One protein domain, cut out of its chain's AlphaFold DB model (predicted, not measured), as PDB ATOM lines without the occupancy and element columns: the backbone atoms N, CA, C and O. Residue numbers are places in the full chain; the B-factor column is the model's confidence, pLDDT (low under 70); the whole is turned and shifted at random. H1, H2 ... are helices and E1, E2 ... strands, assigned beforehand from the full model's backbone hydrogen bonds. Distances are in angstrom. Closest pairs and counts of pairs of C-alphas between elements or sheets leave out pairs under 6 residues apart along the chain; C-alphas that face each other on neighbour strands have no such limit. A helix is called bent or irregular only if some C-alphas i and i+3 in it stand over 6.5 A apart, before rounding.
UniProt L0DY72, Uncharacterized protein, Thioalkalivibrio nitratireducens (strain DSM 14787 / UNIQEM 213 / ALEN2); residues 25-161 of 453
ATOM      1  N   GLU A  25      27.827 -39.239 -25.321       93.31
ATOM      2  CA  GLU A  25      28.144 -38.127 -26.220       93.31
ATOM      3  C   GLU A  25      28.878 -38.665 -27.470       93.31
ATOM      4  O   GLU A  25      29.846 -39.409 -27.305       93.31
ATOM      5  N   PRO A  26      28.463 -38.333 -28.711       90.50
ATOM      6  CA  PRO A  26      29.020 -38.943 -29.926       90.50
ATOM      7  C   PRO A  26      30.523 -38.724 -30.115       90.50
ATOM      8  O   PRO A  26      31.202 -39.548 -30.726       90.50
ATOM      9  N   ALA A  27      31.038 -37.595 -29.638       91.00
ATOM     10  CA  ALA A  27      32.458 -37.301 -29.570       91.00
ATOM     11  C   ALA A  27      32.688 -36.177 -28.561       91.00
ATOM     12  O   ALA A  27      31.886 -35.251 -28.470       91.00
ATOM     13  N   LEU A  28      33.815 -36.235 -27.863       92.69
ATOM     14  CA  LEU A  28      34.312 -35.131 -27.050       92.69
ATOM     15  C   LEU A  28      35.654 -34.670 -27.601       92.69
ATOM     16  O   LEU A  28      36.405 -35.470 -28.160       92.69
ATOM     17  N   VAL A  29      35.971 -33.392 -27.436       91.75
ATOM     18  CA  VAL A  29      37.319 -32.885 -27.699       91.75
ATOM     19  C   VAL A  29      38.011 -32.737 -26.358       91.75
ATOM     20  O   VAL A  29      37.583 -31.949 -25.522       91.75
ATOM     21  N   GLY A  30      39.044 -33.541 -26.139       93.25
ATOM     22  CA  GLY A  30      39.949 -33.376 -25.014       93.25
ATOM     23  C   GLY A  30      40.970 -32.305 -25.360       93.25
ATOM     24  O   GLY A  30      41.574 -32.372 -26.434       93.25
ATOM     25  N   ILE A  31      41.143 -31.344 -24.462       93.38
ATOM     26  CA  ILE A  31      42.193 -30.331 -24.516       93.38
ATOM     27  C   ILE A  31      43.127 -30.609 -23.348       93.38
ATOM     28  O   ILE A  31      42.673 -30.757 -22.215       93.38
ATOM     29  N   GLU A  32      44.414 -30.720 -23.635       94.62
ATOM     30  CA  GLU A  32      45.463 -30.976 -22.650       94.62
ATOM     31  C   GLU A  32      46.624 -30.023 -22.900       94.62
ATOM     32  O   GLU A  32      46.933 -29.706 -24.051       94.62
ATOM     33  N   VAL A  33      47.268 -29.564 -21.828       94.25
ATOM     34  CA  VAL A  33      48.458 -28.721 -21.943       94.25
ATOM     35  C   VAL A  33      49.609 -29.558 -22.497       94.25
ATOM     36  O   VAL A  33      50.000 -30.577 -21.926       94.25
ATOM     37  N   THR A  34      50.163 -29.135 -23.629       94.25
ATOM     38  CA  THR A  34      51.308 -29.797 -24.247       94.25
ATOM     39  C   THR A  34      52.596 -29.292 -23.615       94.25
ATOM     40  O   THR A  34      53.115 -28.237 -23.979       94.25
ATOM     41  N   ASP A  35      53.174 -30.083 -22.716       94.44
ATOM     42  CA  ASP A  35      54.553 -29.864 -22.287       94.44
ATOM     43  C   ASP A  35      55.519 -30.415 -23.350       94.44
ATOM     44  O   ASP A  35      55.949 -31.575 -23.322       94.44
ATOM     45  N   TRP A  36      55.830 -29.574 -24.338       93.19
ATOM     46  CA  TRP A  36      56.760 -29.913 -25.415       93.19
ATOM     47  C   TRP A  36      58.159 -30.249 -24.904       93.19
ATOM     48  O   TRP A  36      58.813 -31.112 -25.487       93.19
ATOM     49  N   ALA A  37      58.609 -29.617 -23.816       94.25
ATOM     50  CA  ALA A  37      59.908 -29.912 -23.223       94.25
ATOM     51  C   ALA A  37      59.911 -31.328 -22.640       94.25
ATOM     52  O   ALA A  37      60.799 -32.121 -22.948       94.25
ATOM     53  N   GLN A  38      58.866 -31.701 -21.902       92.75
ATOM     54  CA  GLN A  38      58.737 -33.046 -21.355       92.75
ATOM     55  C   GLN A  38      58.550 -34.112 -22.448       92.75
ATOM     56  O   GLN A  38      59.106 -35.208 -22.341       92.75
ATOM     57  N   GLN A  39      57.788 -33.837 -23.513       91.38
ATOM     58  CA  GLN A  39      57.659 -34.766 -24.648       91.38
ATOM     59  C   GLN A  39      58.982 -34.945 -25.401       91.38
ATOM     60  O   GLN A  39      59.346 -36.074 -25.753       91.38
ATOM     61  N   TYR A  40      59.719 -33.852 -25.592       93.31
ATOM     62  CA  TYR A  40      61.062 -33.860 -26.157       93.31
ATOM     63  C   TYR A  40      62.010 -34.696 -25.296       93.31
ATOM     64  O   TYR A  40      62.629 -35.640 -25.789       93.31
ATOM     65  N   GLU A  41      62.052 -34.439 -23.988       90.94
ATOM     66  CA  GLU A  41      62.845 -35.218 -23.042       90.94
ATOM     67  C   GLU A  41      62.452 -36.694 -23.063       90.94
ATOM     68  O   GLU A  41      63.331 -37.537 -23.140       90.94
ATOM     69  N   ARG A  42      61.164 -37.049 -23.079       87.31
ATOM     70  CA  ARG A  42      60.726 -38.457 -23.176       87.31
ATOM     71  C   ARG A  42      61.142 -39.128 -24.486       87.31
ATOM     72  O   ARG A  42      61.295 -40.350 -24.516       87.31
ATOM     73  N   SER A  43      61.282 -38.357 -25.561       88.12
ATOM     74  CA  SER A  43      61.651 -38.868 -26.883       88.12
ATOM     75  C   SER A  43      63.161 -39.069 -27.033       88.12
ATOM     76  O   SER A  43      63.574 -40.038 -27.669       88.12
ATOM     77  N   TYR A  44      63.970 -38.192 -26.424       86.94
ATOM     78  CA  TYR A  44      65.436 -38.198 -26.543       86.94
ATOM     79  C   TYR A  44      66.181 -38.692 -25.297       86.94
ATOM     80  O   TYR A  44      67.355 -39.044 -25.393       86.94
ATOM     81  N   THR A  45      65.521 -38.761 -24.142       83.50
ATOM     82  CA  THR A  45      66.098 -39.287 -22.900       83.50
ATOM     83  C   THR A  45      65.755 -40.769 -22.783       83.50
ATOM     84  O   THR A  45      64.574 -41.126 -22.710       83.50
ATOM     85  N   PRO A  46      66.757 -41.661 -22.731       74.94
ATOM     86  CA  PRO A  46      66.522 -43.075 -22.494       74.94
ATOM     87  C   PRO A  46      65.762 -43.263 -21.175       74.94
ATOM     88  O   PRO A  46      66.164 -42.690 -20.158       74.94
ATOM     89  N   PRO A  47      64.688 -44.071 -21.128       74.50
ATOM     90  CA  PRO A  47      64.034 -44.379 -19.864       74.50
ATOM     91  C   PRO A  47      65.053 -45.045 -18.933       74.50
ATOM     92  O   PRO A  47      65.598 -46.097 -19.267       74.50
ATOM     93  N   ALA A  48      65.297 -44.443 -17.765       71.62
ATOM     94  CA  ALA A  48      66.402 -44.809 -16.876       71.62
ATOM     95  C   ALA A  48      66.409 -46.294 -16.461       71.62
ATOM     96  O   ALA A  48      67.469 -46.845 -16.159       71.62
ATOM     97  N   HIS A  49      65.253 -46.969 -16.469       66.50
ATOM     98  CA  HIS A  49      65.100 -48.350 -16.010       66.50
ATOM     99  C   HIS A  49      64.207 -49.166 -16.958       66.50
ATOM    100  O   HIS A  49      62.992 -49.248 -16.776       66.50
ATOM    101  N   ARG A  50      64.789 -49.810 -17.976       62.75
ATOM    102  CA  ARG A  50      64.112 -50.890 -18.714       62.75
ATOM    103  C   ARG A  50      65.014 -52.115 -18.819       62.75
ATOM    104  O   ARG A  50      66.080 -52.064 -19.419       62.75
ATOM    105  N   ILE A  51      64.556 -53.223 -18.243       69.12
ATOM    106  CA  ILE A  51      65.229 -54.523 -18.284       69.12
ATOM    107  C   ILE A  51      64.681 -55.297 -19.494       69.12
ATOM    108  O   ILE A  51      63.480 -55.549 -19.566       69.12
ATOM    109  N   GLY A  52      65.542 -55.659 -20.453       80.06
ATOM    110  CA  GLY A  52      65.196 -56.552 -21.570       80.06
ATOM    111  C   GLY A  52      65.853 -56.203 -22.914       80.06
ATOM    112  O   GLY A  52      66.036 -55.035 -23.253       80.06
ATOM    113  N   ALA A  53      66.168 -57.225 -23.719       77.25
ATOM    114  CA  ALA A  53      66.885 -57.085 -24.995       77.25
ATOM    115  C   ALA A  53      66.151 -56.213 -26.037       77.25
ATOM    116  O   ALA A  53      66.779 -55.428 -26.741       77.25
ATOM    117  N   MET A  54      64.815 -56.284 -26.091       73.62
ATOM    118  CA  MET A  54      63.987 -55.425 -26.954       73.62
ATOM    119  C   MET A  54      64.053 -53.943 -26.555       73.62
ATOM    120  O   MET A  54      64.031 -53.067 -27.418       73.62
ATOM    121  N   ALA A  55      64.159 -53.650 -25.256       74.81
ATOM    122  CA  ALA A  55      64.293 -52.279 -24.774       74.81
ATOM    123  C   ALA A  55      65.681 -51.711 -25.100       74.81
ATOM    124  O   ALA A  55      65.763 -50.584 -25.579       74.81
ATOM    125  N   ALA A  56      66.742 -52.510 -24.938       76.00
ATOM    126  CA  ALA A  56      68.100 -52.134 -25.331       76.00
ATOM    127  C   ALA A  56      68.231 -51.902 -26.848       76.00
ATOM    128  O   ALA A  56      68.881 -50.954 -27.280       76.00
ATOM    129  N   ALA A  57      67.566 -52.724 -27.668       78.81
ATOM    130  CA  ALA A  57      67.518 -52.529 -29.117       78.81
ATOM    131  C   ALA A  57      66.780 -51.235 -29.506       78.81
ATOM    132  O   ALA A  57      67.255 -50.492 -30.364       78.81
ATOM    133  N   ARG A  58      65.646 -50.930 -28.854       78.31
ATOM    134  CA  ARG A  58      64.929 -49.662 -29.064       78.31
ATOM    135  C   ARG A  58      65.769 -48.457 -28.625       78.31
ATOM    136  O   ARG A  58      65.792 -47.472 -29.349       78.31
ATOM    137  N   ASP A  59      66.486 -48.559 -27.507       76.69
ATOM    138  CA  ASP A  59      67.393 -47.512 -27.017       76.69
ATOM    139  C   ASP A  59      68.543 -47.255 -28.010       76.69
ATOM    140  O   ASP A  59      68.807 -46.117 -28.384       76.69
ATOM    141  N   LEU A  60      69.168 -48.305 -28.553       77.75
ATOM    142  CA  LEU A  60      70.191 -48.163 -29.600       77.75
ATOM    143  C   LEU A  60      69.661 -47.488 -30.873       77.75
ATOM    144  O   LEU A  60      70.390 -46.721 -31.503       77.75
ATOM    145  N   LEU A  61      68.412 -47.765 -31.258       78.50
ATOM    146  CA  LEU A  61      67.763 -47.101 -32.392       78.50
ATOM    147  C   LEU A  61      67.433 -45.635 -32.081       78.50
ATOM    148  O   LEU A  61      67.662 -44.780 -32.934       78.50
ATOM    149  N   GLN A  62      66.960 -45.333 -30.869       77.62
ATOM    150  CA  GLN A  62      66.680 -43.962 -30.428       77.62
ATOM    151  C   GLN A  62      67.959 -43.119 -30.349       77.62
ATOM    152  O   GLN A  62      67.986 -42.014 -30.876       77.62
ATOM    153  N   ARG A  63      69.061 -43.665 -29.817       73.69
ATOM    154  CA  ARG A  63      70.367 -42.979 -29.753       73.69
ATOM    155  C   ARG A  63      70.964 -42.637 -31.118       73.69
ATOM    156  O   ARG A  63      71.850 -41.791 -31.195       73.69
ATOM    157  N   ARG A  64      70.532 -43.309 -32.191       81.19
ATOM    158  CA  ARG A  64      70.971 -42.998 -33.561       81.19
ATOM    159  C   ARG A  64      70.202 -41.842 -34.193       81.19
ATOM    160  O   ARG A  64      70.655 -41.342 -35.220       81.19
ATOM    161  N   GLN A  65      69.070 -41.423 -33.629       81.69
ATOM    162  CA  GLN A  65      68.388 -40.226 -34.103       81.69
ATOM    163  C   GLN A  65      69.107 -38.994 -33.533       81.69
ATOM    164  O   GLN A  65      69.193 -38.865 -32.312       81.69
ATOM    165  N   PRO A  66      69.659 -38.101 -34.376       85.56
ATOM    166  CA  PRO A  66      70.268 -36.874 -33.884       85.56
ATOM    167  C   PRO A  66      69.211 -36.049 -33.142       85.56
ATOM    168  O   PRO A  66      68.092 -35.878 -33.629       85.56
ATOM    169  N   SER A  67      69.564 -35.542 -31.960       87.31
ATOM    170  CA  SER A  67      68.725 -34.591 -31.235       87.31
ATOM    171  C   SER A  67      68.542 -33.350 -32.103       87.31
ATOM    172  O   SER A  67      69.518 -32.668 -32.425       87.31
ATOM    173  N   VAL A  68      67.307 -33.057 -32.497       93.75
ATOM    174  CA  VAL A  68      66.985 -31.800 -33.182       93.75
ATOM    175  C   VAL A  68      66.693 -30.711 -32.146       93.75
ATOM    176  O   VAL A  68      66.264 -31.043 -31.043       93.75
ATOM    177  N   PRO A  69      66.907 -29.418 -32.442       95.31
ATOM    178  CA  PRO A  69      66.468 -28.337 -31.561       95.31
ATOM    179  C   PRO A  69      64.958 -28.410 -31.285       95.31
ATOM    180  O   PRO A  69      64.193 -28.777 -32.176       95.31
ATOM    181  N   LEU A  70      64.521 -28.025 -30.081       92.81
ATOM    182  CA  LEU A  70      63.111 -28.100 -29.667       92.81
ATOM    183  C   LEU A  70      62.130 -27.424 -30.653       92.81
ATOM    184  O   LEU A  70      61.130 -28.058 -30.975       92.81
ATOM    185  N   PRO A  71      62.400 -26.227 -31.220       93.19
ATOM    186  CA  PRO A  71      61.500 -25.632 -32.214       93.19
ATOM    187  C   PRO A  71      61.311 -26.513 -33.456       93.19
ATOM    188  O   PRO A  71      60.193 -26.685 -33.929       93.19
ATOM    189  N   LEU A  72      62.390 -27.144 -33.933       92.50
ATOM    190  CA  LEU A  72      62.337 -28.056 -35.074       92.50
ATOM    191  C   LEU A  72      61.648 -29.379 -34.701       92.50
ATOM    192  O   LEU A  72      60.972 -29.983 -35.526       92.50
ATOM    193  N   TYR A  73      61.786 -29.840 -33.453       92.44
ATOM    194  CA  TYR A  73      61.018 -30.980 -32.944       92.44
ATOM    195  C   TYR A  73      59.515 -30.692 -32.953       92.44
ATOM    196  O   TYR A  73      58.749 -31.527 -33.436       92.44
ATOM    197  N   MET A  74      59.118 -29.518 -32.454       92.31
ATOM    198  CA  MET A  74      57.734 -29.050 -32.432       92.31
ATOM    199  C   MET A  74      57.176 -28.947 -33.855       92.31
ATOM    200  O   MET A  74      56.124 -29.511 -34.135       92.31
ATOM    201  N   GLU A  75      57.910 -28.312 -34.774       90.19
ATOM    202  CA  GLU A  75      57.545 -28.217 -36.193       90.19
ATOM    203  C   GLU A  75      57.370 -29.604 -36.831       90.19
ATOM    204  O   GLU A  75      56.355 -29.864 -37.469       90.19
ATOM    205  N   ASN A  76      58.289 -30.541 -36.573       89.88
ATOM    206  CA  ASN A  76      58.217 -31.903 -37.111       89.88
ATOM    207  C   ASN A  76      57.062 -32.741 -36.531       89.88
ATOM    208  O   ASN A  76      56.511 -33.581 -37.239       89.88
ATOM    209  N   HIS A  77      56.715 -32.567 -35.250       87.31
ATOM    210  CA  HIS A  77      55.679 -33.374 -34.583       87.31
ATOM    211  C   HIS A  77      54.272 -32.824 -34.781       87.31
ATOM    212  O   HIS A  77      53.315 -33.599 -34.841       87.31
ATOM    213  N   ALA A  78      54.138 -31.505 -34.882       85.06
ATOM    214  CA  ALA A  78      52.864 -30.874 -35.180       85.06
ATOM    215  C   ALA A  78      52.603 -30.755 -36.691       85.06
ATOM    216  O   ALA A  78      51.448 -30.856 -37.105       85.06
ATOM    217  N   GLY A  79      53.645 -30.668 -37.527       79.62
ATOM    218  CA  GLY A  79      53.539 -30.665 -38.990       79.62
ATOM    219  C   GLY A  79      52.623 -29.555 -39.515       79.62
ATOM    220  O   GLY A  79      52.587 -28.464 -38.968       79.62
ATOM    221  N   GLU A  80      51.815 -29.839 -40.538       73.69
ATOM    222  CA  GLU A  80      50.783 -28.914 -41.053       73.69
ATOM    223  C   GLU A  80      49.554 -28.778 -40.128       73.69
ATOM    224  O   GLU A  80      48.584 -28.111 -40.473       73.69
ATOM    225  N   ARG A  81      49.554 -29.414 -38.947       74.75
ATOM    226  CA  ARG A  81      48.406 -29.441 -38.019       74.75
ATOM    227  C   ARG A  81      48.488 -28.374 -36.929       74.75
ATOM    228  O   ARG A  81      47.878 -28.543 -35.868       74.75
ATOM    229  N   TRP A  82      49.259 -27.317 -37.176       77.81
ATOM    230  CA  TRP A  82      49.288 -26.122 -36.345       77.81
ATOM    231  C   TRP A  82      48.073 -25.258 -36.631       77.81
ATOM    232  O   TRP A  82      47.838 -24.844 -37.763       77.81
ATOM    233  N   ILE A  83      47.337 -24.943 -35.576       79.88
ATOM    234  CA  ILE A  83      46.326 -23.896 -35.603       79.88
ATOM    235  C   ILE A  83      46.859 -22.780 -34.715       79.88
ATOM    236  O   ILE A  83      47.175 -23.007 -33.546       79.88
ATOM    237  N   GLU A  84      47.010 -21.589 -35.282       84.06
ATOM    238  CA  GLU A  84      47.316 -20.383 -34.523       84.06
ATOM    239  C   GLU A  84      45.996 -19.655 -34.276       84.06
ATOM    240  O   GLU A  84      45.309 -19.266 -35.220       84.06
ATOM    241  N   ALA A  85      45.617 -19.533 -33.006       80.81
ATOM    242  CA  ALA A  85      44.460 -18.751 -32.600       80.81
ATOM    243  C   ALA A  85      44.957 -17.516 -31.849       80.81
ATOM    244  O   ALA A  85      45.606 -17.630 -30.804       80.81
ATOM    245  N   ASP A  86      44.661 -16.339 -32.397       78.19
ATOM    246  CA  ASP A  86      44.807 -15.087 -31.666       78.19
ATOM    247  C   ASP A  86      43.581 -14.912 -30.765       78.19
ATOM    248  O   ASP A  86      42.440 -15.113 -31.189       78.19
ATOM    249  N   THR A  87      43.811 -14.560 -29.504       72.88
ATOM    250  CA  THR A  87      42.741 -14.368 -28.527       72.88
ATOM    251  C   THR A  87      41.879 -13.143 -28.832       72.88
ATOM    252  O   THR A  87      40.797 -13.049 -28.273       72.88
ATOM    253  N   GLY A  88      42.294 -12.226 -29.714       76.56
ATOM    254  CA  GLY A  88      41.645 -10.926 -29.952       76.56
ATOM    255  C   GLY A  88      40.107 -10.910 -29.989       76.56
ATOM    256  O   GLY A  88      39.506 -10.112 -29.269       76.56
ATOM    257  N   ASP A  89      39.474 -11.802 -30.755       70.44
ATOM    258  CA  ASP A  89      38.011 -11.805 -30.936       70.44
ATOM    259  C   ASP A  89      37.256 -12.722 -29.945       70.44
ATOM    260  O   ASP A  89      36.091 -12.470 -29.644       70.44
ATOM    261  N   ASP A  90      37.921 -13.735 -29.373       82.75
ATOM    262  CA  ASP A  90      37.318 -14.769 -28.503       82.75
ATOM    263  C   ASP A  90      38.024 -14.887 -27.129       82.75
ATOM    264  O   ASP A  90      37.986 -15.931 -26.465       82.75
ATOM    265  N   ARG A  91      38.689 -13.812 -26.683       82.31
ATOM    266  CA  ARG A  91      39.622 -13.806 -25.538       82.31
ATOM    267  C   ARG A  91      39.022 -14.370 -24.265       82.31
ATOM    268  O   ARG A  91      39.659 -15.160 -23.577       82.31
ATOM    269  N   GLU A  92      37.795 -13.966 -23.958       84.50
ATOM    270  CA  GLU A  92      37.103 -14.369 -22.736       84.50
ATOM    271  C   GLU A  92      36.905 -15.893 -22.687       84.50
ATOM    272  O   GLU A  92      37.170 -16.521 -21.663       84.50
ATOM    273  N   GLN A  93      36.558 -16.517 -23.817       85.62
ATOM    274  CA  GLN A  93      36.303 -17.958 -23.894       85.62
ATOM    275  C   GLN A  93      37.594 -18.776 -23.780       85.62
ATOM    276  O   GLN A  93      37.650 -19.743 -23.018       85.62
ATOM    277  N   TRP A  94      38.651 -18.365 -24.485       85.88
ATOM    278  CA  TRP A  94      39.956 -19.020 -24.384       85.88
ATOM    279  C   TRP A  94      40.591 -18.838 -23.005       85.88
ATOM    280  O   TRP A  94      41.159 -19.791 -22.477       85.88
ATOM    281  N   SER A  95      40.434 -17.666 -22.383       86.69
ATOM    282  CA  SER A  95      40.925 -17.426 -21.021       86.69
ATOM    283  C   SER A  95      40.236 -18.325 -19.988       86.69
ATOM    284  O   SER A  95      40.898 -18.837 -19.088       86.69
ATOM    285  N   ALA A  96      38.937 -18.605 -20.154       89.19
ATOM    286  CA  ALA A  96      38.216 -19.548 -19.304       89.19
ATOM    287  C   ALA A  96      38.740 -20.985 -19.476       89.19
ATOM    288  O   ALA A  96      38.972 -21.674 -18.486       89.19
ATOM    289  N   VAL A  97      38.994 -21.416 -20.719       90.06
ATOM    290  CA  VAL A  97      39.587 -22.732 -21.021       90.06
ATOM    291  C   VAL A  97      40.981 -22.882 -20.409       90.06
ATOM    292  O   VAL A  97      41.261 -23.898 -19.777       90.06
ATOM    293  N   VAL A  98      41.848 -21.880 -20.569       90.38
ATOM    294  CA  VAL A  98      43.201 -21.890 -19.987       90.38
ATOM    295  C   VAL A  98      43.139 -21.871 -18.460       90.38
ATOM    296  O   VAL A  98      43.879 -22.612 -17.817       90.38
ATOM    297  N   GLY A  99      42.224 -21.091 -17.878       91.25
ATOM    298  CA  GLY A  99      41.989 -21.071 -16.437       91.25
ATOM    299  C   GLY A  99      41.567 -22.437 -15.890       91.25
ATOM    300  O   GLY A  99      42.146 -22.908 -14.916       91.25
ATOM    301  N   GLU A 100      40.624 -23.123 -16.544       91.75
ATOM    302  CA  GLU A 100      40.232 -24.484 -16.144       91.75
ATOM    303  C   GLU A 100      41.367 -25.504 -16.314       91.75
ATOM    304  O   GLU A 100      41.491 -26.422 -15.500       91.75
ATOM    305  N   LEU A 101      42.199 -25.348 -17.349       92.50
ATOM    306  CA  LEU A 101      43.374 -26.193 -17.581       92.50
ATOM    307  C   LEU A 101      44.493 -25.971 -16.554       92.50
ATOM    308  O   LEU A 101      45.287 -26.876 -16.313       92.50
ATOM    309  N   ALA A 102      44.565 -24.796 -15.928       90.88
ATOM    310  CA  ALA A 102      45.504 -24.559 -14.835       90.88
ATOM    311  C   ALA A 102      45.141 -25.387 -13.588       90.88
ATOM    312  O   ALA A 102      46.028 -25.855 -12.874       90.88
ATOM    313  N   ASP A 103      43.843 -25.613 -13.359       91.75
ATOM    314  CA  ASP A 103      43.336 -26.426 -12.249       91.75
ATOM    315  C   ASP A 103      43.266 -27.927 -12.586       91.75
ATOM    316  O   ASP A 103      43.218 -28.775 -11.688       91.75
ATOM    317  N   ARG A 104      43.202 -28.275 -13.877       89.56
ATOM    318  CA  ARG A 104      43.029 -29.648 -14.369       89.56
ATOM    319  C   ARG A 104      43.953 -29.917 -15.547       89.56
ATOM    320  O   ARG A 104      43.819 -29.277 -16.577       89.56
ATOM    321  N   ASP A 105      44.736 -30.992 -15.481       89.81
ATOM    322  CA  ASP A 105      45.630 -31.404 -16.580       89.81
ATOM    323  C   ASP A 105      44.918 -31.556 -17.943       89.81
ATOM    324  O   ASP A 105      45.534 -31.432 -19.001       89.81
ATOM    325  N   ARG A 106      43.607 -31.839 -17.933       93.69
ATOM    326  CA  ARG A 106      42.794 -32.021 -19.136       93.69
ATOM    327  C   ARG A 106      41.359 -31.550 -18.924       93.69
ATOM    328  O   ARG A 106      40.729 -31.880 -17.916       93.69
ATOM    329  N   ILE A 107      40.806 -30.888 -19.935       94.69
ATOM    330  CA  ILE A 107      39.375 -30.580 -20.028       94.69
ATOM    331  C   ILE A 107      38.755 -31.291 -21.231       94.69
ATOM    332  O   ILE A 107      39.443 -31.624 -22.196       94.69
ATOM    333  N   PHE A 108      37.447 -31.530 -21.184       94.31
ATOM    334  CA  PHE A 108      36.704 -32.086 -22.311       94.31
ATOM    335  C   PHE A 108      35.549 -31.163 -22.664       94.31
ATOM    336  O   PHE A 108      34.756 -30.800 -21.796       94.31
ATOM    337  N   LEU A 109      35.454 -30.819 -23.944       91.88
ATOM    338  CA  LEU A 109      34.410 -29.955 -24.475       91.88
ATOM    339  C   LEU A 109      33.452 -30.753 -25.358       91.88
ATOM    340  O   LEU A 109      33.870 -31.589 -26.173       91.88
ATOM    341  N   GLN A 110      32.156 -30.474 -25.203       89.31
ATOM    342  CA  GLN A 110      31.117 -30.975 -26.101       89.31
ATOM    343  C   GLN A 110      31.126 -30.210 -27.434       89.31
ATOM    344  O   GLN A 110      31.501 -29.037 -27.458       89.31
ATOM    345  N   PRO A 111      30.623 -30.807 -28.533       79.75
ATOM    346  CA  PRO A 111      30.486 -30.124 -29.821       79.75
ATOM    347  C   PRO A 111      29.705 -28.804 -29.763       79.75
ATOM    348  O   PRO A 111      30.017 -27.861 -30.479       79.75
ATOM    349  N   ALA A 112      28.700 -28.716 -28.888       79.19
ATOM    350  CA  ALA A 112      27.907 -27.500 -28.703       79.19
ATOM    351  C   ALA A 112      28.642 -26.392 -27.926       79.19
ATOM    352  O   ALA A 112      28.225 -25.241 -27.975       79.19
ATOM    353  N   GLN A 113      29.710 -26.743 -27.206       83.88
ATOM    354  CA  GLN A 113      30.570 -25.817 -26.462       83.88
ATOM    355  C   GLN A 113      31.795 -25.397 -27.285       83.88
ATOM    356  O   GLN A 113      32.740 -24.835 -26.738       83.88
ATOM    357  N   TRP A 114      31.817 -25.709 -28.585       77.75
ATOM    358  CA  TRP A 114      32.897 -25.289 -29.467       77.75
ATOM    359  C   TRP A 114      32.971 -23.766 -29.537       77.75
ATOM    360  O   TRP A 114      31.969 -23.093 -29.785       77.75
ATOM    361  N   ILE A 115      34.181 -23.250 -29.332       75.69
ATOM    362  CA  ILE A 115      34.488 -21.825 -29.419       75.69
ATOM    363  C   ILE A 115      34.215 -21.369 -30.868       75.69
ATOM    364  O   ILE A 115      34.553 -22.102 -31.810       75.69
ATOM    365  N   PRO A 116      33.572 -20.205 -31.084       61.41
ATOM    366  CA  PRO A 116      33.439 -19.602 -32.406       61.41
ATOM    367  C   PRO A 116      34.803 -19.559 -33.113       61.41
ATOM    368  O   PRO A 116      35.837 -19.449 -32.472       61.41
ATOM    369  N   ASN A 117      34.828 -19.717 -34.436       64.88
ATOM    370  CA  ASN A 117      36.063 -19.770 -35.243       64.88
ATOM    371  C   ASN A 117      36.931 -21.037 -35.094       64.88
ATOM    372  O   ASN A 117      38.028 -21.096 -35.649       64.88
ATOM    373  N   TRP A 118      36.425 -22.099 -34.457       69.00
ATOM    374  CA  TRP A 118      37.071 -23.414 -34.513       69.00
ATOM    375  C   TRP A 118      37.228 -23.900 -35.969       69.00
ATOM    376  O   TRP A 118      36.228 -23.935 -36.704       69.00
ATOM    377  N   PRO A 119      38.426 -24.316 -36.424       61.81
ATOM    378  CA  PRO A 119      38.599 -24.734 -37.809       61.81
ATOM    379  C   PRO A 119      37.783 -26.004 -38.075       61.81
ATOM    380  O   PRO A 119      37.957 -27.034 -37.424       61.81
ATOM    381  N   ARG A 120      36.862 -25.951 -39.042       60.62
ATOM    382  CA  ARG A 120      36.001 -27.101 -39.391       60.62
ATOM    383  C   ARG A 120      36.790 -28.280 -39.977       60.62
ATOM    384  O   ARG A 120      36.306 -29.403 -39.959       60.62
ATOM    385  N   GLU A 121      38.014 -28.030 -40.441       56.69
ATOM    386  CA  GLU A 121      38.951 -29.004 -41.028       56.69
ATOM    387  C   GLU A 121      39.615 -29.930 -39.982       56.69
ATOM    388  O   GLU A 121      40.342 -30.866 -40.317       56.69
ATOM    389  N   VAL A 122      39.295 -29.735 -38.699       55.31
ATOM    390  CA  VAL A 122      39.782 -30.503 -37.540       55.31
ATOM    391  C   VAL A 122      39.183 -31.925 -37.465       55.31
ATOM    392  O   VAL A 122      39.382 -32.658 -36.501       55.31
ATOM    393  N   GLU A 123      38.507 -32.417 -38.505       60.12
ATOM    394  CA  GLU A 123      38.131 -33.838 -38.582       60.12
ATOM    395  C   GLU A 123      39.351 -34.787 -38.542       60.12
ATOM    396  O   GLU A 123      39.198 -35.958 -38.194       60.12
ATOM    397  N   SER A 124      40.562 -34.277 -38.810       61.94
ATOM    398  CA  SER A 124      41.831 -35.023 -38.836       61.94
ATOM    399  C   SER A 124      42.631 -35.056 -37.513       61.94
ATOM    400  O   SER A 124      43.817 -35.399 -37.534       61.94
ATOM    401  N   LEU A 125      42.011 -34.743 -36.360       65.00
ATOM    402  CA  LEU A 125      42.653 -34.804 -35.027       65.00
ATOM    403  C   LEU A 125      43.439 -36.116 -34.791       65.00
ATOM    404  O   LEU A 125      42.966 -37.189 -35.178       65.00
ATOM    405  N   PRO A 126      44.603 -36.067 -34.107       69.00
ATOM    406  CA  PRO A 126      45.067 -34.991 -33.220       69.00
ATOM    407  C   PRO A 126      45.712 -33.798 -33.943       69.00
ATOM    408  O   PRO A 126      46.407 -33.974 -34.946       69.00
ATOM    409  N   GLY A 127      45.480 -32.603 -33.394       80.69
ATOM    410  CA  GLY A 127      46.014 -31.316 -33.854       80.69
ATOM    411  C   GLY A 127      46.585 -30.519 -32.679       80.69
ATOM    412  O   GLY A 127      46.213 -30.766 -31.529       80.69
ATOM    413  N   TYR A 128      47.502 -29.597 -32.961       87.94
ATOM    414  CA  TYR A 128      48.152 -28.770 -31.943       87.94
ATOM    415  C   TYR A 128      47.712 -27.320 -32.111       87.94
ATOM    416  O   TYR A 128      47.696 -26.784 -33.220       87.94
ATOM    417  N   LEU A 129      47.346 -26.695 -31.002       88.25
ATOM    418  CA  LEU A 129      46.893 -25.317 -30.956       88.25
ATOM    419  C   LEU A 129      47.940 -24.479 -30.228       88.25
ATOM    420  O   LEU A 129      48.305 -24.780 -29.089       88.25
ATOM    421  N   MET A 130      48.411 -23.431 -30.895       90.31
ATOM    422  CA  MET A 130      49.191 -22.375 -30.265       90.31
ATOM    423  C   MET A 130      48.243 -21.229 -29.937       90.31
ATOM    424  O   MET A 130      47.718 -20.575 -30.841       90.31
ATOM    425  N   LEU A 131      48.028 -21.000 -28.648       89.31
ATOM    426  CA  LEU A 131      47.209 -19.907 -28.154       89.31
ATOM    427  C   LEU A 131      48.121 -18.792 -27.643       89.31
ATOM    428  O   LEU A 131      48.975 -19.036 -26.787       89.31
ATOM    429  N   ARG A 132      47.940 -17.576 -28.161       89.44
ATOM    430  CA  ARG A 132      48.652 -16.380 -27.689       89.44
ATOM    431  C   ARG A 132      47.716 -15.524 -26.837       89.44
ATOM    432  O   ARG A 132      46.767 -14.947 -27.367       89.44
ATOM    433  N   ASP A 133      47.989 -15.422 -25.537       86.50
ATOM    434  CA  ASP A 133      47.304 -14.492 -24.625       86.50
ATOM    435  C   ASP A 133      48.290 -13.406 -24.177       86.50
ATOM    436  O   ASP A 133      49.098 -13.572 -23.261       86.50
ATOM    437  N   GLY A 134      48.284 -12.285 -24.899       87.44
ATOM    438  CA  GLY A 134      49.240 -11.201 -24.681       87.44
ATOM    439  C   GLY A 134      50.687 -11.637 -24.938       87.44
ATOM    440  O   GLY A 134      51.109 -11.746 -26.088       87.44
ATOM    441  N   HIS A 135      51.460 -11.838 -23.867       87.69
ATOM    442  CA  HIS A 135      52.865 -12.264 -23.932       87.69
ATOM    443  C   HIS A 135      53.073 -13.750 -23.611       87.69
ATOM    444  O   HIS A 135      54.180 -14.254 -23.802       87.69
ATOM    445  N   GLU A 136      52.040 -14.445 -23.133       90.56
ATOM    446  CA  GLU A 136      52.113 -15.868 -22.824       90.56
ATOM    447  C   GLU A 136      51.675 -16.696 -24.036       90.56
ATOM    448  O   GLU A 136      50.731 -16.356 -24.755       90.56
ATOM    449  N   VAL A 137      52.408 -17.782 -24.285       90.75
ATOM    450  CA  VAL A 137      52.121 -18.729 -25.363       90.75
ATOM    451  C   VAL A 137      51.819 -20.075 -24.729       90.75
ATOM    452  O   VAL A 137      52.700 -20.696 -24.133       90.75
ATOM    453  N   HIS A 138      50.580 -20.533 -24.878       92.19
ATOM    454  CA  HIS A 138      50.157 -21.848 -24.418       92.19
ATOM    455  C   HIS A 138      50.099 -22.806 -25.603       92.19
ATOM    456  O   HIS A 138      49.527 -22.501 -26.651       92.19
ATOM    457  N   PHE A 139      50.679 -23.988 -25.419       93.12
ATOM    458  CA  PHE A 139      50.587 -25.075 -26.381       93.12
ATOM    459  C   PHE A 139      49.570 -26.086 -25.878       93.12
ATOM    460  O   PHE A 139      49.704 -26.599 -24.768       93.12
ATOM    461  N   LEU A 140      48.553 -26.351 -26.688       92.88
ATOM    462  CA  LEU A 140      47.453 -27.234 -26.334       92.88
ATOM    463  C   LEU A 140      47.365 -28.377 -27.346       92.88
ATOM    464  O   LEU A 140      47.392 -28.161 -28.560       92.88
ATOM    465  N   THR A 141      47.225 -29.605 -26.853       91.62
ATOM    466  CA  THR A 141      46.929 -30.770 -27.682       91.62
ATOM    467  C   THR A 141      45.427 -30.944 -27.722       91.62
ATOM    468  O   THR A 141      44.768 -31.077 -26.690       91.62
ATOM    469  N   LEU A 142      44.895 -30.982 -28.936       89.25
ATOM    470  CA  LEU A 142      43.503 -31.282 -29.197       89.25
ATOM    471  C   LEU A 142      43.409 -32.743 -29.620       89.25
ATOM    472  O   LEU A 142      44.103 -33.191 -30.537       89.25
ATOM    473  N   GLN A 143      42.530 -33.498 -28.971       90.06
ATOM    474  CA  GLN A 143      42.275 -34.885 -29.336       90.06
ATOM    475  C   GLN A 143      40.779 -35.171 -29.333       90.06
ATOM    476  O   GLN A 143      40.084 -34.939 -28.344       90.06
ATOM    477  N   ARG A 144      40.275 -35.719 -30.441       89.62
ATOM    478  CA  ARG A 144      38.902 -36.215 -30.506       89.62
ATOM    479  C   ARG A 144      38.845 -37.556 -29.797       89.62
ATOM    480  O   ARG A 144      39.514 -38.505 -30.198       89.62
ATOM    481  N   TRP A 145      38.015 -37.627 -28.773       90.56
ATOM    482  CA  TRP A 145      37.733 -38.842 -28.042       90.56
ATOM    483  C   TRP A 145      36.405 -39.411 -28.527       90.56
ATOM    484  O   TRP A 145      35.366 -38.756 -28.395       90.56
ATOM    485  N   PRO A 146      36.416 -40.608 -29.123       91.19
ATOM    486  CA  PRO A 146      35.191 -41.316 -29.433       91.19
ATOM    487  C   PRO A 146      34.586 -41.954 -28.165       91.19
ATOM    488  O   PRO A 146      35.293 -42.155 -27.170       91.19
ATOM    489  N   PRO A 147      33.299 -42.349 -28.197       90.44
ATOM    490  CA  PRO A 147      32.579 -42.853 -27.026       90.44
ATOM    491  C   PRO A 147      33.247 -44.051 -26.350       90.44
ATOM    492  O   PRO A 147      33.201 -44.204 -25.129       90.44
ATOM    493  N   TRP A 148      33.881 -44.913 -27.148       87.88
ATOM    494  CA  TRP A 148      34.520 -46.136 -26.671       87.88
ATOM    495  C   TRP A 148      35.808 -45.883 -25.872       87.88
ATOM    496  O   TRP A 148      36.200 -46.741 -25.084       87.88
ATOM    497  N   ASP A 149      36.423 -44.703 -26.000       90.88
ATOM    498  CA  ASP A 149      37.650 -44.352 -25.277       90.88
ATOM    499  C   ASP A 149      37.407 -43.477 -24.038       90.88
ATOM    500  O   ASP A 149      38.322 -43.291 -23.234       90.88
ATOM    501  N   PHE A 150      36.178 -43.004 -23.795       92.12
ATOM    502  CA  PHE A 150      35.857 -42.141 -22.646       92.12
ATOM    503  C   PHE A 150      36.279 -42.723 -21.291       92.12
ATOM    504  O   PHE A 150      36.689 -41.986 -20.392       92.12
ATOM    505  N   GLY A 151      36.183 -44.047 -21.137       88.62
ATOM    506  CA  GLY A 151      36.616 -44.742 -19.925       88.62
ATOM    507  C   GLY A 151      38.128 -44.675 -19.711       88.62
ATOM    508  O   GLY A 151      38.564 -44.408 -18.595       88.62
ATOM    509  N   ARG A 152      38.913 -44.866 -20.781       90.06
ATOM    510  CA  ARG A 152      40.385 -44.809 -20.753       90.06
ATOM    511  C   ARG A 152      40.889 -43.373 -20.613       90.06
ATOM    512  O   ARG A 152      41.887 -43.141 -19.944       90.06
ATOM    513  N   ALA A 153      40.175 -42.418 -21.207       91.25
ATOM    514  CA  ALA A 153      40.519 -41.002 -21.185       91.25
ATOM    515  C   ALA A 153      40.218 -40.301 -19.851       91.25
ATOM    516  O   ALA A 153      40.668 -39.177 -19.656       91.25
ATOM    517  N   GLY A 154      39.460 -40.934 -18.947       93.38
ATOM    518  CA  GLY A 154      39.099 -40.336 -17.659       93.38
ATOM    519  C   GLY A 154      37.999 -39.273 -17.746       93.38
ATOM    520  O   GLY A 154      37.865 -38.470 -16.830       93.38
ATOM    521  N   VAL A 155      37.181 -39.273 -18.806       94.00
ATOM    522  CA  VAL A 155      36.100 -38.282 -18.994       94.00
ATOM    523  C   VAL A 155      35.131 -38.310 -17.797       94.00
ATOM    524  O   VAL A 155      34.742 -39.400 -17.384       94.00
ATOM    525  N   PRO A 156      34.677 -37.186 -17.233       93.44
ATOM    526  CA  PRO A 156      33.644 -37.170 -16.192       93.44
ATOM    527  C   PRO A 156      32.305 -37.806 -16.627       93.44
ATOM    528  O   PRO A 156      31.894 -37.714 -17.783       93.44
ATOM    529  N   ALA A 157      31.603 -38.498 -15.723       91.12
ATOM    530  CA  ALA A 157      30.412 -39.290 -16.074       91.12
ATOM    531  C   ALA A 157      29.199 -38.455 -16.540       91.12
ATOM    532  O   ALA A 157      28.372 -38.955 -17.302       91.12
ATOM    533  N   ASP A 158      29.092 -37.217 -16.072       92.50
ATOM    534  CA  ASP A 158      28.110 -36.207 -16.476       92.50
ATOM    535  C   ASP A 158      28.318 -35.747 -17.924       92.50
ATOM    536  O   ASP A 158      27.346 -35.590 -18.659       92.50
ATOM    537  N   GLN A 159      29.574 -35.637 -18.361       92.81
ATOM    538  CA  GLN A 159      29.920 -35.324 -19.750       92.81
ATOM    539  C   GLN A 159      29.814 -36.546 -20.667       92.81
ATOM    540  O   GLN A 159      29.420 -36.413 -21.823       92.81
ATOM    541  N   ARG A 160      30.114 -37.752 -20.156       93.19
ATOM    542  CA  ARG A 160      29.949 -39.004 -20.921       93.19
ATOM    543  C   ARG A 160      28.500 -39.246 -21.326       93.19
ATOM    544  O   ARG A 160      28.276 -39.765 -22.411       93.19
ATOM    545  N   TYR A 161      27.550 -38.948 -20.439       94.94
ATOM    546  CA  TYR A 161      26.137 -39.303 -20.592       94.94
ATOM    547  C   TYR A 161      25.243 -38.087 -20.303       94.94
ATOM    548  O   TYR A 161      24.625 -38.016 -19.231       94.94
TER     549      TYR A 161
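What this domain is: This is residues 25 to 161 of the 453 residues of an uncharacterized protein of Thioalkalivibrio nitratireducens (strain DSM 14787 / UNIQEM 213 / ALEN2) (UniProt L0DY72). A strongly twisted sheet of five strands makes the body, with H4 over one face, while H1, H2 and H3 form a loop that runs out from the sheet and back, H2 at its far end. The short helices H5 and H6 graze the sheet near the place where the first and last printed residues come together. The printed part has 137 residues, with six named helices and five named strands in the order E1 H1 H2 H3 E2 H4 E3 E4 E5 H5 H6; it is of mixed class, helices and strands. The mixed sheet has the order E2 E4 E5 E1 E3. The whole is only just loose, close to compact, with a radius of gyration of the C-alphas of 17.5 A and spans of 49 by 36 by 29 A.

How they stand to each other: E1, residues 28 to 33, is antiparallel to E5, residues 136 to 145, with N 30 and O 143 at 2.8 A, and to the edge strand E3, residues 106 to 109, with N 31 and O 107 at 2.8 A. H1, residues 36 to 44, is not on the sheet. H2, residues 53 to 62, is close to H1 but not clearly touching, with the closest C-alphas, Tyr 44 and Gln 62, 7.1 A apart. H3, residues 70 to 81, touches H1 with residues 70 to 74 alone, about perpendicular at 75 degrees; the closest C-alphas, Tyr 40 and Leu 70, are 7.0 A apart. H3 only grazes the sheet, with residues 74 to 81. The edge strand E2, residues 82 to 86, is parallel to E4, residues 127 to 133, with N 83 and O 128 at 3.0 A. H4, residues 91 to 103, is on one face of the sheet, in two layers, a helix over a sheet; its Leu 101 and Ile 107 of E3 have C-alphas 6.4 A apart, the closest of the two elements. E4 and E5 form a hairpin, with N 129 and O 140 at 2.8 A. H5, residues 147 to 153, is close to H6, residues 157 to 160, but not clearly touching, with the closest C-alphas, Phe 150 and Arg 160, 6.9 A apart. Every O i to N i+4 pair is within hydrogen-bond range in H1 and H2, against 6 of 8 in H3, 8 of 9 in H4 and 1 of 3 in H5, which has 2 of 4 O i to N i+3 pairs within range; H6 is too short for an O i to N i+4 pair.

Where its parts are: E1 begins at C-alpha 28, (34.312, -35.131, -27.050), and H4 spans 18.7 A, E4 19.2 A and E5 27.6 A. H3 and H5 are irregular: C-alphas 77 and 80 are 9.3 A apart, and 148 and 151 are 7.2 A apart. H6 ends at C-alpha 160, (29.949, -39.004, -20.921).

The domain as a whole: The farthest C-alphas, Ala 53 and Asp 89, are 54.0 A apart. The printed part has no cut, and its one long link is E3 to E4, 17 residues. Confidence is under 70 at residues 49 to 51 and 116 to 126.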